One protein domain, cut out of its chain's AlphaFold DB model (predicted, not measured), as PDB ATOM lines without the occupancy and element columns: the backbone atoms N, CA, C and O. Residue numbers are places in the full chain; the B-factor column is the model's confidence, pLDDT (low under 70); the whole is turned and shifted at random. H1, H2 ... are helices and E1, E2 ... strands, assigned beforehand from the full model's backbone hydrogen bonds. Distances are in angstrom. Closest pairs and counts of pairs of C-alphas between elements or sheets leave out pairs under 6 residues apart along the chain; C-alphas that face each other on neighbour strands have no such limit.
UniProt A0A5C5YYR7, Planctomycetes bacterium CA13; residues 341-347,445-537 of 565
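Overview. This is residues 341 to 347 and 445 to 537 of the 565 residues of a protein of Planctomycetes bacterium CA13 (UniProt A0A5C5YYR7). A small four-stranded sheet, in the order E2, E1, E3, E4 and all antiparallel, has helix H3 over its E3 and E4 half on one face, while H1 meets the sheet at its E2 end. Between E2 and H1 a long loop runs out to a narrow turn around Gly 466, which makes one end of the domain's longest distance. The printed part has 100 residues with three named helices and four named strands, in chain order E1, E2, H1, H2, E3, E4, H3; the class is mixed, helices and strands, with under half of the residues in named elements. The whole is compact, with a radius of gyration of the C-alphas of 13.5 A and spans of 38 by 32 by 30 A.

Along the chain. In the sheet, E2 is residues 446 to 450, 11.1 A long, and E1 is residues 341 to 344, 10.3 A, beginning at C-alpha 341 (15.941, -22.737, 0.530). E3, residues 511 to 514, and E4, residues 520 to 523, are each 10.1 A long. H1 is residues 475 to 486, 16.3 A, with C-alpha 475 at (20.489, -10.694, -6.682). H2 is residues 504 to 507, 5.5 A. H3 is residues 526 to 535, 14.1 A, ending at C-alpha 535 (25.312, -35.224, -2.931).

Arrangement. From edge to edge of the sheet the strands' lines turn by 56 degrees. E2 and E1 are antiparallel at 160 degrees, with N 447 and O 342 within hydrogen-bond range at 2.8 A. E1 and E3 stand at 159 degrees, with N 343 and O 512 at 2.8 A. E3 and E4 form a hairpin at 163 degrees, with N 513 and O 521 at 2.8 A. H3 on one face of the sheet makes two layers, a helix over a sheet; its height over the sheet is 9.8 A. It lies over E3 and E4 and runs along the strands, at 7 degrees to E3 on the local plane; its line rises 38 degrees out of that plane, only just short of standing up from the sheet. The closest C-alphas of E4 and H3 are those of Phe 523 and Met 529, 5.6 A apart. H2 touches H3, closest at the C-alphas of Ser 505 and Val 526, 5.8 A, and only grazes the sheet. H1 only grazes the sheet with residues 476 to 481; its closest C-alphas to E2 are Leu 477 and Val 449, 6.4 A. H1 and H3 are apart. E2, H1, H2 and E3 make a split strand-helix-strand unit, two strands running the same way with E1 between them, and its crossover is left-handed. In H1 and H3 every O i to N i+4 pair is within hydrogen-bond range; H2 is too short for such a pair.

Size, cuts and confidence. The two C-alphas farthest apart, those of Gly 466 and Arg 519, are 40.7 A apart. Residues 348 to 444 are not printed, and C-alphas 347 and 445 are 11.0 A apart across the cut. The links E2 to H1, 24 residues, and H1 to H2, 17 residues, are long. Within the first, residues 463 to 464 pair antiparallel with residues 467 to 468. The mean pLDDT of the printed part is 91.7, and no printed residue is under 70.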
ATOM      1  N   ILE A 341      15.673 -23.783  -0.460       97.38
ATOM      2  CA  ILE A 341      15.941 -22.737   0.530       97.38
ATOM      3  C   ILE A 341      16.319 -23.429   1.827       97.38
ATOM      4  O   ILE A 341      15.486 -24.108   2.417       97.38
ATOM      5  N   ALA A 342      17.561 -23.273   2.268       97.19
ATOM      6  CA  ALA A 342      18.027 -23.809   3.536       97.19
ATOM      7  C   ALA A 342      18.166 -22.684   4.563       97.19
ATOM      8  O   ALA A 342      18.706 -21.621   4.257       97.19
ATOM      9  N   VAL A 343      17.694 -22.919   5.783       97.69
ATOM     10  CA  VAL A 343      17.655 -21.943   6.880       97.69
ATOM     11  C   VAL A 343      18.268 -22.580   8.115       97.69
ATOM     12  O   VAL A 343      17.960 -23.729   8.438       97.69
ATOM     13  N   ARG A 344      19.140 -21.848   8.806       97.12
ATOM     14  CA  ARG A 344      19.728 -22.311  10.066       97.12
ATOM     15  C   ARG A 344      18.656 -22.401  11.144       97.12
ATOM     16  O   ARG A 344      17.657 -21.684  11.103       97.12
ATOM     17  N   PHE A 345      18.866 -23.266  12.128       97.12
ATOM     18  CA  PHE A 345      17.987 -23.295  13.289       97.12
ATOM     19  C   PHE A 345      18.092 -21.986  14.074       97.12
ATOM     20  O   PHE A 345      19.167 -21.586  14.524       97.12
ATOM     21  N   THR A 346      16.947 -21.346  14.280       96.44
ATOM     22  CA  THR A 346      16.776 -20.240  15.215       96.44
ATOM     23  C   THR A 346      16.644 -20.801  16.632       96.44
ATOM     24  O   THR A 346      16.185 -21.926  16.849       96.44
ATOM     25  N   ASN A 347      17.021 -20.011  17.637       97.12
ATOM     26  CA  ASN A 347      16.800 -20.372  19.034       97.12
ATOM     27  C   ASN A 347      15.305 -20.680  19.276       97.12
ATOM     28  O   ASN A 347      14.437 -19.826  19.093       97.12
ATOM     29  N   ASP A 445      18.289 -16.744   9.702       96.31
ATOM     30  CA  ASP A 445      19.546 -16.819   8.968       96.31
ATOM     31  C   ASP A 445      19.422 -17.835   7.830       96.31
ATOM     32  O   ASP A 445      19.389 -19.053   8.051       96.31
ATOM     33  N   LEU A 446      19.403 -17.351   6.587       96.75
ATOM     34  CA  LEU A 446      19.524 -18.243   5.442       96.75
ATOM     35  C   LEU A 446      20.877 -18.953   5.504       96.75
ATOM     36  O   LEU A 446      21.928 -18.333   5.664       96.75
ATOM     37  N   HIS A 447      20.849 -20.271   5.371       95.69
ATOM     38  CA  HIS A 447      22.055 -21.056   5.194       95.69
ATOM     39  C   HIS A 447      22.474 -21.057   3.725       95.69
ATOM     40  O   HIS A 447      23.621 -20.748   3.427       95.69
ATOM     41  N   SER A 448      21.545 -21.375   2.820       95.50
ATOM     42  CA  SER A 448      21.794 -21.413   1.378       95.50
ATOM     43  C   SER A 448      20.521 -21.200   0.562       95.50
ATOM     44  O   SER A 448      19.410 -21.499   1.005       95.50
ATOM     45  N   VAL A 449      20.686 -20.704  -0.664       95.44
ATOM     46  CA  VAL A 449      19.631 -20.654  -1.686       95.44
ATOM     47  C   VAL A 449      20.180 -21.258  -2.969       95.44
ATOM     48  O   VAL A 449      21.120 -20.735  -3.565       95.44
ATOM     49  N   ILE A 450      19.598 -22.380  -3.391       94.88
ATOM     50  CA  ILE A 450      20.177 -23.259  -4.411       94.88
ATOM     51  C   ILE A 450      19.213 -23.393  -5.585       94.88
ATOM     52  O   ILE A 450      18.024 -23.669  -5.409       94.88
ATOM     53  N   LYS A 451      19.733 -23.244  -6.804       93.94
ATOM     54  CA  LYS A 451      19.002 -23.561  -8.036       93.94
ATOM     55  C   LYS A 451      19.034 -25.076  -8.268       93.94
ATOM     56  O   LYS A 451      20.129 -25.611  -8.423       93.94
ATOM     57  N   PRO A 452      17.887 -25.772  -8.362       92.19
ATOM     58  CA  PRO A 452      17.860 -27.229  -8.527       92.19
ATOM     59  C   PRO A 452      18.604 -27.734  -9.768       92.19
ATOM     60  O   PRO A 452      19.177 -28.817  -9.728       92.19
ATOM     61  N   HIS A 453      18.619 -26.948 -10.850       91.31
ATOM     62  CA  HIS A 453      19.311 -27.295 -12.095       91.31
ATOM     63  C   HIS A 453      20.793 -26.888 -12.108       91.31
ATOM     64  O   HIS A 453      21.560 -27.453 -12.875       91.31
ATOM     65  N   ASN A 454      21.212 -25.974 -11.222       89.50
ATOM     66  CA  ASN A 454      22.583 -25.453 -11.135       89.50
ATOM     67  C   ASN A 454      23.083 -25.538  -9.685       89.50
ATOM     68  O   ASN A 454      23.415 -24.526  -9.065       89.50
ATOM     69  N   LYS A 455      23.074 -26.740  -9.107       86.88
ATOM     70  CA  LYS A 455      23.256 -26.929  -7.657       86.88
ATOM     71  C   LYS A 455      24.631 -26.465  -7.148       86.88
ATOM     72  O   LYS A 455      24.713 -25.884  -6.062       86.88
ATOM     73  N   GLY A 456      25.670 -26.619  -7.973       81.25
ATOM     74  CA  GLY A 456      27.032 -26.144  -7.703       81.25
ATOM     75  C   GLY A 456      27.229 -24.627  -7.830       81.25
ATOM     76  O   GLY A 456      28.259 -24.109  -7.409       81.25
ATOM     77  N   GLN A 457      26.254 -23.879  -8.362       83.56
ATOM     78  CA  GLN A 457      26.372 -22.427  -8.504       83.56
ATOM     79  C   GLN A 457      26.234 -21.739  -7.137       83.56
ATOM     80  O   GLN A 457      25.147 -21.686  -6.554       83.56
ATOM     81  N   ASN A 458      27.334 -21.173  -6.642       82.00
ATOM     82  CA  ASN A 458      27.381 -20.354  -5.431       82.00
ATOM     83  C   ASN A 458      28.029 -18.994  -5.742       82.00
ATOM     84  O   ASN A 458      29.185 -18.743  -5.419       82.00
ATOM     85  N   ILE A 459      27.297 -18.139  -6.463       81.69
ATOM     86  CA  ILE A 459      27.763 -16.789  -6.813       81.69
ATOM     87  C   ILE A 459      27.508 -15.870  -5.628       81.69
ATOM     88  O   ILE A 459      26.377 -15.790  -5.159       81.69
ATOM     89  N   VAL A 460      28.512 -15.121  -5.192       85.25
ATOM     90  CA  VAL A 460      28.362 -14.124  -4.128       85.25
ATOM     91  C   VAL A 460      29.011 -12.812  -4.516       85.25
ATOM     92  O   VAL A 460      29.959 -12.786  -5.299       85.25
ATOM     93  N   LEU A 461      28.502 -11.717  -3.957       83.88
ATOM     94  CA  LEU A 461      29.177 -10.431  -4.066       83.88
ATOM     95  C   LEU A 461      30.332 -10.422  -3.060       83.88
ATOM     96  O   LEU A 461      30.095 -10.423  -1.856       83.88
ATOM     97  N   ALA A 462      31.576 -10.458  -3.536       83.44
ATOM     98  CA  ALA A 462      32.754 -10.440  -2.664       83.44
ATOM     99  C   ALA A 462      33.222  -9.010  -2.346       83.44
ATOM    100  O   ALA A 462      33.599  -8.711  -1.209       83.44
ATOM    101  N   THR A 463      33.178  -8.117  -3.338       85.56
ATOM    102  CA  THR A 463      33.639  -6.731  -3.227       85.56
ATOM    103  C   THR A 463      32.710  -5.767  -3.963       85.56
ATOM    104  O   THR A 463      32.036  -6.140  -4.921       85.56
ATOM    105  N   GLN A 464      32.682  -4.521  -3.500       86.50
ATOM    106  CA  GLN A 464      32.041  -3.382  -4.150       86.50
ATOM    107  C   GLN A 464      32.977  -2.181  -3.980       86.50
ATOM    108  O   GLN A 464      33.457  -1.932  -2.873       86.50
ATOM    109  N   ASP A 465      33.302  -1.498  -5.078       90.31
ATOM    110  CA  ASP A 465      34.219  -0.345  -5.093       90.31
ATOM    111  C   ASP A 465      35.578  -0.643  -4.427       90.31
ATOM    112  O   ASP A 465      36.094   0.122  -3.612       90.31
ATOM    113  N   GLY A 466      36.132  -1.829  -4.711       89.94
ATOM    114  CA  GLY A 466      37.409  -2.295  -4.154       89.94
ATOM    115  C   GLY A 466      37.371  -2.685  -2.669       89.94
ATOM    116  O   GLY A 466      38.377  -3.145  -2.135       89.94
ATOM    117  N   LYS A 467      36.225  -2.553  -1.991       89.25
ATOM    118  CA  LYS A 467      36.060  -2.901  -0.574       89.25
ATOM    119  C   LYS A 467      35.287  -4.201  -0.420       89.25
ATOM    120  O   LYS A 467      34.328  -4.463  -1.142       89.25
ATOM    121  N   LYS A 468      35.686  -5.023   0.551       86.00
ATOM    122  CA  LYS A 468      34.946  -6.234   0.919       86.00
ATOM    123  C   LYS A 468      33.565  -5.850   1.443       86.00
ATOM    124  O   LYS A 468      33.464  -5.050   2.373       86.00
ATOM    125  N   VAL A 469      32.514  -6.440   0.881       85.94
ATOM    126  CA  VAL A 469      31.152  -6.215   1.377       85.94
ATOM    127  C   VAL A 469      30.890  -7.076   2.608       85.94
ATOM    128  O   VAL A 469      31.313  -8.231   2.685       85.94
ATOM    129  N   ALA A 470      30.199  -6.509   3.598       82.81
ATOM    130  CA  ALA A 470      29.764  -7.266   4.769       82.81
ATOM    131  C   ALA A 470      28.636  -8.244   4.408       82.81
ATOM    132  O   ALA A 470      28.617  -9.369   4.904       82.81
ATOM    133  N   ASP A 471      27.725  -7.822   3.528       84.62
ATOM    134  CA  ASP A 471      26.642  -8.643   3.000       84.62
ATOM    135  C   ASP A 471      27.017  -9.210   1.624       84.62
ATOM    136  O   ASP A 471      26.972  -8.514   0.610       84.62
ATOM    137  N   ALA A 472      27.357 -10.498   1.593       86.75
ATOM    138  CA  ALA A 472      27.743 -11.214   0.378       86.75
ATOM    139  C   ALA A 472      26.544 -11.618  -0.514       86.75
ATOM    140  O   ALA A 472      26.664 -12.473  -1.396       86.75
ATOM    141  N   SER A 473      25.362 -11.025  -0.295       90.00
ATOM    142  CA  SER A 473      24.136 -11.363  -1.017       90.00
ATOM    143  C   SER A 473      24.194 -11.060  -2.513       90.00
ATOM    144  O   SER A 473      24.396  -9.917  -2.925       90.00
ATOM    145  N   ASN A 474      23.883 -12.069  -3.328       89.38
ATOM    146  CA  ASN A 474      23.648 -11.921  -4.766       89.38
ATOM    147  C   ASN A 474      22.178 -11.517  -5.075       89.38
ATOM    148  O   ASN A 474      21.308 -11.627  -4.203       89.38
ATOM    149  N   PRO A 475      21.854 -11.081  -6.311       90.00
ATOM    150  CA  PRO A 475      20.489 -10.694  -6.682       90.00
ATOM    151  C   PRO A 475      19.423 -11.788  -6.501       90.00
ATOM    152  O   PRO A 475      18.297 -11.476  -6.121       90.00
ATOM    153  N   ASP A 476      19.751 -13.060  -6.741       89.94
ATOM    154  CA  ASP A 476      18.805 -14.174  -6.568       89.94
ATOM    155  C   ASP A 476      18.458 -14.394  -5.093       89.94
ATOM    156  O   ASP A 476      17.297 -14.601  -4.744       89.94
ATOM    157  N   LEU A 477      19.454 -14.295  -4.217       93.38
ATOM    158  CA  LEU A 477      19.265 -14.382  -2.781       93.38
ATOM    159  C   LEU A 477      18.396 -13.231  -2.272       93.38
ATOM    160  O   LEU A 477      17.466 -13.469  -1.506       93.38
ATOM    161  N   ARG A 478      18.642 -11.999  -2.741       94.12
ATOM    162  CA  ARG A 478      17.819 -10.831  -2.386       94.12
ATOM    163  C   ARG A 478      16.366 -11.003  -2.832       94.12
ATOM    164  O   ARG A 478      15.465 -10.662  -2.071       94.12
ATOM    165  N   LYS A 479      16.123 -11.579  -4.017       94.81
ATOM    166  CA  LYS A 479      14.763 -11.912  -4.491       94.81
ATOM    167  C   LYS A 479      14.068 -12.910  -3.565       94.81
ATOM    168  O   LYS A 479      12.921 -12.681  -3.189       94.81
ATOM    169  N   VAL A 480      14.759 -13.979  -3.163       96.06
ATOM    170  CA  VAL A 480      14.210 -14.979  -2.231       96.06
ATOM    171  C   VAL A 480      13.958 -14.375  -0.851       96.06
ATOM    172  O   VAL A 480      12.862 -14.528  -0.320       96.06
ATOM    173  N   ALA A 481      14.923 -13.645  -0.287       96.62
ATOM    174  CA  ALA A 481      14.776 -12.972   1.002       96.62
ATOM    175  C   ALA A 481      13.593 -11.992   1.000       96.62
ATOM    176  O   ALA A 481      12.788 -11.998   1.929       96.62
ATOM    177  N   LYS A 482      13.434 -11.209  -0.077       96.56
ATOM    178  CA  LYS A 482      12.282 -10.320  -0.251       96.56
ATOM    179  C   LYS A 482      10.968 -11.105  -0.278       96.56
ATOM    180  O   LYS A 482      10.081 -10.790   0.500       96.56
ATOM    181  N   ALA A 483      10.859 -12.145  -1.105       96.94
ATOM    182  CA  ALA A 483       9.638 -12.951  -1.211       96.94
ATOM    183  C   ALA A 483       9.254 -13.637   0.114       96.94
ATOM    184  O   ALA A 483       8.071 -13.778   0.426       96.94
ATOM    185  N   LEU A 484      10.248 -14.052   0.905       97.50
ATOM    186  CA  LEU A 484      10.034 -14.572   2.253       97.50
ATOM    187  C   LEU A 484       9.496 -13.484   3.184       97.50
ATOM    188  O   LEU A 484       8.453 -13.685   3.798       97.50
ATOM    189  N   ASN A 485      10.169 -12.334   3.250       98.00
ATOM    190  CA  ASN A 485       9.783 -11.223   4.122       98.00
ATOM    191  C   ASN A 485       8.404 -10.646   3.766       98.00
ATOM    192  O   ASN A 485       7.618 -10.392   4.672       98.00
ATOM    193  N   ASP A 486       8.080 -10.512   2.476       97.31
ATOM    194  CA  ASP A 486       6.757 -10.078   1.999       97.31
ATOM    195  C   ASP A 486       5.641 -11.054   2.427       97.31
ATOM    196  O   ASP A 486       4.478 -10.677   2.545       97.31
ATOM    197  N   GLY A 487       5.977 -12.334   2.634       96.56
ATOM    198  CA  GLY A 487       5.030 -13.376   3.022       96.56
ATOM    199  C   GLY A 487       4.859 -13.572   4.531       96.56
ATOM    200  O   GLY A 487       3.991 -14.359   4.921       96.56
ATOM    201  N   MET A 488       5.684 -12.928   5.358       97.88
ATOM    202  CA  MET A 488       5.707 -13.069   6.820       97.88
ATOM    203  C   MET A 488       5.004 -11.896   7.516       97.88
ATOM    204  O   MET A 488       4.495 -10.981   6.876       97.88
ATOM    205  N   ASP A 489       4.930 -11.948   8.846       96.50
ATOM    206  CA  ASP A 489       4.375 -10.873   9.678       96.50
ATOM    207  C   ASP A 489       5.193  -9.571   9.602       96.50
ATOM    208  O   ASP A 489       4.643  -8.478   9.699       96.50
ATOM    209  N   GLN A 490       6.509  -9.703   9.438       97.25
ATOM    210  CA  GLN A 490       7.473  -8.624   9.250       97.25
ATOM    211  C   GLN A 490       8.783  -9.204   8.684       97.25
ATOM    212  O   GLN A 490       8.932 -10.427   8.639       97.25
ATOM    213  N   PRO A 491       9.765  -8.376   8.286       97.88
ATOM    214  CA  PRO A 491      11.054  -8.878   7.822       97.88
ATOM    215  C   PRO A 491      11.769  -9.753   8.864       97.88
ATOM    216  O   PRO A 491      12.012  -9.327   9.994       97.88
ATOM    217  N   ARG A 492      12.117 -10.985   8.470       98.12
ATOM    218  CA  ARG A 492      12.827 -11.991   9.285       98.12
ATOM    219  C   ARG A 492      14.136 -12.456   8.674       98.12
ATOM    220  O   ARG A 492      14.999 -12.910   9.407       98.12
ATOM    221  N   VAL A 493      14.288 -12.361   7.359       97.75
ATOM    222  CA  VAL A 493      15.549 -12.628   6.669       97.75
ATOM    223  C   VAL A 493      16.250 -11.292   6.478       97.75
ATOM    224  O   VAL A 493      15.843 -10.501   5.626       97.75
ATOM    225  N   LEU A 494      17.250 -11.015   7.316       95.88
ATOM    226  CA  LEU A 494      17.833  -9.674   7.460       95.88
ATOM    227  C   LEU A 494      19.267  -9.556   6.926       95.88
ATOM    228  O   LEU A 494      19.855  -8.478   6.995       95.88
ATOM    229  N   HIS A 495      19.829 -10.640   6.391       93.62
ATOM    230  CA  HIS A 495      21.156 -10.656   5.782       93.62
ATOM    231  C   HIS A 495      21.325 -11.812   4.791       93.62
ATOM    232  O   HIS A 495      20.435 -12.651   4.623       93.62
ATOM    233  N   GLY A 496      22.489 -11.851   4.138       91.88
ATOM    234  CA  GLY A 496      22.849 -12.884   3.180       91.88
ATOM    235  C   GLY A 496      22.983 -14.297   3.749       91.88
ATOM    236  O   GLY A 496      22.935 -14.523   4.958       91.88
ATOM    237  N   ALA A 497      23.159 -15.254   2.839       94.12
ATOM    238  CA  ALA A 497      23.209 -16.673   3.137       94.12
ATOM    239  C   ALA A 497      24.592 -17.075   3.648       94.12
ATOM    240  O   ALA A 497      25.619 -16.627   3.133       94.12
ATOM    241  N   HIS A 498      24.601 -17.936   4.658       91.94
ATOM    242  CA  HIS A 498      25.797 -18.373   5.365       91.94
ATOM    243  C   HIS A 498      26.841 -19.046   4.461       91.94
ATOM    244  O   HIS A 498      28.042 -18.787   4.584       91.94
ATOM    245  N   ASP A 499      26.389 -19.868   3.511       89.44
ATOM    246  CA  ASP A 499      27.245 -20.589   2.563       89.44
ATOM    247  C   ASP A 499      28.026 -19.672   1.608       89.44
ATOM    248  O   ASP A 499      28.973 -20.113   0.947       89.44
ATOM    249  N   GLY A 500      27.665 -18.390   1.569       85.19
ATOM    250  CA  GLY A 500      28.348 -17.372   0.797       85.19
ATOM    251  C   GLY A 500      29.568 -16.736   1.465       85.19
ATOM    252  O   GLY A 500      30.308 -16.019   0.797       85.19
ATOM    253  N   TYR A 501      29.805 -16.961   2.764       83.75
ATOM    254  CA  TYR A 501      30.920 -16.323   3.492       83.75
ATOM    255  C   TYR A 501      31.563 -17.183   4.596       83.75
ATOM    256  O   TYR A 501      32.617 -16.812   5.134       83.75
ATOM    257  N   ALA A 502      30.972 -18.325   4.947       84.81
ATOM    258  CA  ALA A 502      31.406 -19.172   6.056       84.81
ATOM    259  C   ALA A 502      31.556 -20.655   5.663       84.81
ATOM    260  O   ALA A 502      31.286 -21.055   4.527       84.81
ATOM    261  N   LYS A 503      32.083 -21.465   6.590       88.50
ATOM    262  CA  LYS A 503      32.189 -22.923   6.420       88.50
ATOM    263  C   LYS A 503      30.871 -23.588   6.823       88.50
ATOM    264  O   LYS A 503      30.122 -23.033   7.619       88.50
ATOM    265  N   LEU A 504      30.615 -24.801   6.332       87.50
ATOM    266  CA  LEU A 504      29.440 -25.587   6.737       87.50
ATOM    267  C   LEU A 504      29.409 -25.855   8.248       87.50
ATOM    268  O   LEU A 504      28.351 -25.769   8.868       87.50
ATOM    269  N   SER A 505      30.574 -26.059   8.867       86.81
ATOM    270  CA  SER A 505      30.723 -26.213  10.320       86.81
ATOM    271  C   SER A 505      30.196 -25.032  11.141       86.81
ATOM    272  O   SER A 505      29.856 -25.197  12.310       86.81
ATOM    273  N   ASP A 506      30.106 -23.843  10.543       86.38
ATOM    274  CA  ASP A 506      29.660 -22.623  11.216       86.38
ATOM    275  C   ASP A 506      28.116 -22.482  11.196       86.38
ATOM    276  O   ASP A 506      27.547 -21.587  11.837       86.38
ATOM    277  N   ALA A 507      27.406 -23.403  10.523       83.00
ATOM    278  CA  ALA A 507      25.947 -23.408  10.401       83.00
ATOM    279  C   ALA A 507      25.214 -23.589  11.742       83.00
ATOM    280  O   ALA A 507      24.036 -23.243  11.847       83.00
ATOM    281  N   GLY A 508      25.908 -24.002  12.803       87.06
ATOM    282  CA  GLY A 508      25.361 -24.110  14.155       87.06
ATOM    283  C   GLY A 508      24.629 -25.430  14.398       87.06
ATOM    284  O   GLY A 508      25.065 -26.482  13.945       87.06
ATOM    285  N   ASN A 509      23.517 -25.379  15.135       89.62
ATOM    286  CA  ASN A 509      22.838 -26.561  15.692       89.62
ATOM    287  C   ASN A 509      21.990 -27.365  14.685       89.62
ATOM    288  O   ASN A 509      21.242 -28.251  15.097       89.62
ATOM    289  N   GLY A 510      22.046 -27.022  13.399       94.06
ATOM    290  CA  GLY A 510      21.291 -27.682  12.341       94.06
ATOM    291  C   GLY A 510      20.663 -26.712  11.346       94.06
ATOM    292  O   GLY A 510      20.680 -25.488  11.517       94.06
ATOM    293  N   VAL A 511      20.117 -27.288  10.280       96.50
ATOM    294  CA  VAL A 511      19.532 -26.583   9.139       96.50
ATOM    295  C   VAL A 511      18.249 -27.283   8.709       96.50
ATOM    296  O   VAL A 511      18.135 -28.504   8.753       96.50
ATOM    297  N   VAL A 512      17.260 -26.509   8.271       97.31
ATOM    298  CA  VAL A 512      16.067 -27.022   7.594       97.31
ATOM    299  C   VAL A 512      16.069 -26.546   6.146       97.31
ATOM    300  O   VAL A 512      16.241 -25.358   5.887       97.31
ATOM    301  N   ALA A 513      15.896 -27.467   5.200       97.12
ATOM    302  CA  ALA A 513      15.796 -27.175   3.777       97.12
ATOM    303  C   ALA A 513      14.382 -27.407   3.250       97.12
ATOM    304  O   ALA A 513      13.779 -28.457   3.464       97.12
ATOM    305  N   PHE A 514      13.890 -26.422   2.510       96.94
ATOM    306  CA  PHE A 514      12.616 -26.432   1.809       96.94
ATOM    307  C   PHE A 514      12.892 -26.641   0.324       96.94
ATOM    308  O   PHE A 514      13.565 -25.821  -0.302       96.94
ATOM    309  N   HIS A 515      12.414 -27.753  -0.225       95.62
ATOM    310  CA  HIS A 515      12.635 -28.131  -1.617       95.62
ATOM    311  C   HIS A 515      11.488 -27.644  -2.520       95.62
ATOM    312  O   HIS A 515      10.356 -27.495  -2.049       95.62
ATOM    313  N   PRO A 516      11.738 -27.437  -3.829       95.50
ATOM    314  CA  PRO A 516      10.709 -26.980  -4.766       95.50
ATOM    315  C   PRO A 516       9.513 -27.926  -4.935       95.50
ATOM    316  O   PRO A 516       8.430 -27.490  -5.314       95.50
ATOM    317  N   ASP A 517       9.711 -29.213  -4.651       90.94
ATOM    318  CA  ASP A 517       8.683 -30.259  -4.693       90.94
ATOM    319  C   ASP A 517       7.828 -30.318  -3.412       90.94
ATOM    320  O   ASP A 517       6.996 -31.208  -3.253       90.94
ATOM    321  N   GLY A 518       8.027 -29.377  -2.484       90.44
ATOM    322  CA  GLY A 518       7.305 -29.289  -1.217       90.44
ATOM    323  C   GLY A 518       7.906 -30.128  -0.088       90.44
ATOM    324  O   GLY A 518       7.463 -29.984   1.058       90.44
ATOM    325  N   ARG A 519       8.926 -30.958  -0.361       92.06
ATOM    326  CA  ARG A 519       9.627 -31.704   0.691       92.06
ATOM    327  C   ARG A 519      10.335 -30.742   1.642       92.06
ATOM    328  O   ARG A 519      10.923 -29.741   1.227       92.06
ATOM    329  N   ILE A 520      10.320 -31.086   2.925       94.75
ATOM    330  CA  ILE A 520      11.144 -30.436   3.942       94.75
ATOM    331  C   ILE A 520      12.138 -31.469   4.456       94.75
ATOM    332  O   ILE A 520      11.740 -32.568   4.839       94.75
ATOM    333  N   GLN A 521      13.413 -31.110   4.471       94.75
ATOM    334  CA  GLN A 521      14.496 -31.954   4.955       94.75
ATOM    335  C   GLN A 521      15.164 -31.273   6.148       94.75
ATOM    336  O   GLN A 521      15.442 -30.077   6.101       94.75
ATOM    337  N   ILE A 522      15.378 -32.014   7.232       94.81
ATOM    338  CA  ILE A 522      15.958 -31.492   8.472       94.81
ATOM    339  C   ILE A 522      17.335 -32.126   8.646       94.81
ATOM    340  O   ILE A 522      17.431 -33.345   8.725       94.81
ATOM    341  N   PHE A 523      18.367 -31.294   8.738       94.50
ATOM    342  CA  PHE A 523      19.744 -31.687   9.021       94.50
ATOM    343  C   PHE A 523      20.056 -31.309  10.469       94.50
ATOM    344  O   PHE A 523      20.185 -30.130  10.802       94.50
ATOM    345  N   ASN A 524      20.110 -32.297  11.356       91.25
ATOM    346  CA  ASN A 524      20.359 -32.104  12.785       91.25
ATOM    347  C   ASN A 524      21.850 -31.963  13.103       91.25
ATOM    348  O   ASN A 524      22.201 -31.541  14.203       91.25
ATOM    349  N   THR A 525      22.721 -32.348  12.172       90.31
ATOM    350  CA  THR A 525      24.173 -32.278  12.337       90.31
ATOM    351  C   THR A 525      24.825 -31.609  11.135       90.31
ATOM    352  O   THR A 525      24.252 -31.563  10.044       90.31
ATOM    353  N   VAL A 526      26.037 -31.093  11.341       89.19
ATOM    354  CA  VAL A 526      26.870 -30.562  10.254       89.19
ATOM    355  C   VAL A 526      27.153 -31.654   9.221       89.19
ATOM    356  O   VAL A 526      26.986 -31.390   8.040       89.19
ATOM    357  N   ASN A 527      27.460 -32.881   9.652       88.88
ATOM    358  CA  ASN A 527      27.749 -34.000   8.749       88.88
ATOM    359  C   ASN A 527      26.568 -34.312   7.817       88.88
ATOM    360  O   ASN A 527      26.755 -34.426   6.616       88.88
ATOM    361  N   GLU A 528      25.333 -34.363   8.335       91.00
ATOM    362  CA  GLU A 528      24.140 -34.577   7.493       91.00
ATOM    363  C   GLU A 528      23.977 -33.478   6.427       91.00
ATOM    364  O   GLU A 528      23.475 -33.723   5.328       91.00
ATOM    365  N   MET A 529      24.384 -32.250   6.754       92.94
ATOM    366  CA  MET A 529      24.364 -31.130   5.822       92.94
ATOM    367  C   MET A 529      25.527 -31.192   4.819       92.94
ATOM    368  O   MET A 529      25.323 -30.860   3.654       92.94
ATOM    369  N   GLU A 530      26.719 -31.610   5.246       90.06
ATOM    370  CA  GLU A 530      27.878 -31.852   4.380       90.06
ATOM    371  C   GLU A 530      27.574 -32.951   3.362       90.06
ATOM    372  O   GLU A 530      27.690 -32.691   2.165       90.06
ATOM    373  N   ASP A 531      27.046 -34.093   3.812       88.94
ATOM    374  CA  ASP A 531      26.588 -35.196   2.956       88.94
ATOM    375  C   ASP A 531      25.572 -34.696   1.917       88.94
ATOM    376  O   ASP A 531      25.620 -35.042   0.735       88.94
ATOM    377  N   PHE A 532      24.638 -33.834   2.340       92.31
ATOM    378  CA  PHE A 532      23.678 -33.231   1.425       92.31
ATOM    379  C   PHE A 532      24.357 -32.327   0.394       92.31
ATOM    380  O   PHE A 532      24.066 -32.465  -0.795       92.31
ATOM    381  N   PHE A 533      25.247 -31.425   0.817       91.94
ATOM    382  CA  PHE A 533      25.976 -30.522  -0.077       91.94
ATOM    383  C   PHE A 533      26.842 -31.298  -1.077       91.94
ATOM    384  O   PHE A 533      26.804 -30.994  -2.271       91.94
ATOM    385  N   GLU A 534      27.530 -32.344  -0.626       89.75
ATOM    386  CA  GLU A 534      28.300 -33.256  -1.470       89.75
ATOM    387  C   GLU A 534      27.401 -33.968  -2.488       89.75
ATOM    388  O   GLU A 534      27.675 -33.924  -3.687       89.75
ATOM    389  N   SER A 535      26.257 -34.513  -2.051       89.25
ATOM    390  CA  SER A 535      25.312 -35.224  -2.931       89.25
ATOM    391  C   SER A 535      24.744 -34.362  -4.067       89.25
ATOM    392  O   SER A 535      24.269 -34.881  -5.081       89.25
ATOM    393  N   ILE A 536      24.773 -33.037  -3.908       88.00
ATOM    394  CA  ILE A 536      24.326 -32.080  -4.922       88.00
ATOM    395  C   ILE A 536      25.483 -31.359  -5.624       88.00
ATOM    396  O   ILE A 536      25.219 -30.467  -6.431       88.00
ATOM    397  N   GLY A 537      26.736 -31.711  -5.322       88.50
ATOM    398  CA  GLY A 537      27.926 -31.068  -5.878       88.50
ATOM    399  C   GLY A 537      28.039 -29.583  -5.519       88.50
ATOM    400  O   GLY A 537      28.468 -28.780  -6.347       88.50
TER     401      GLY A 537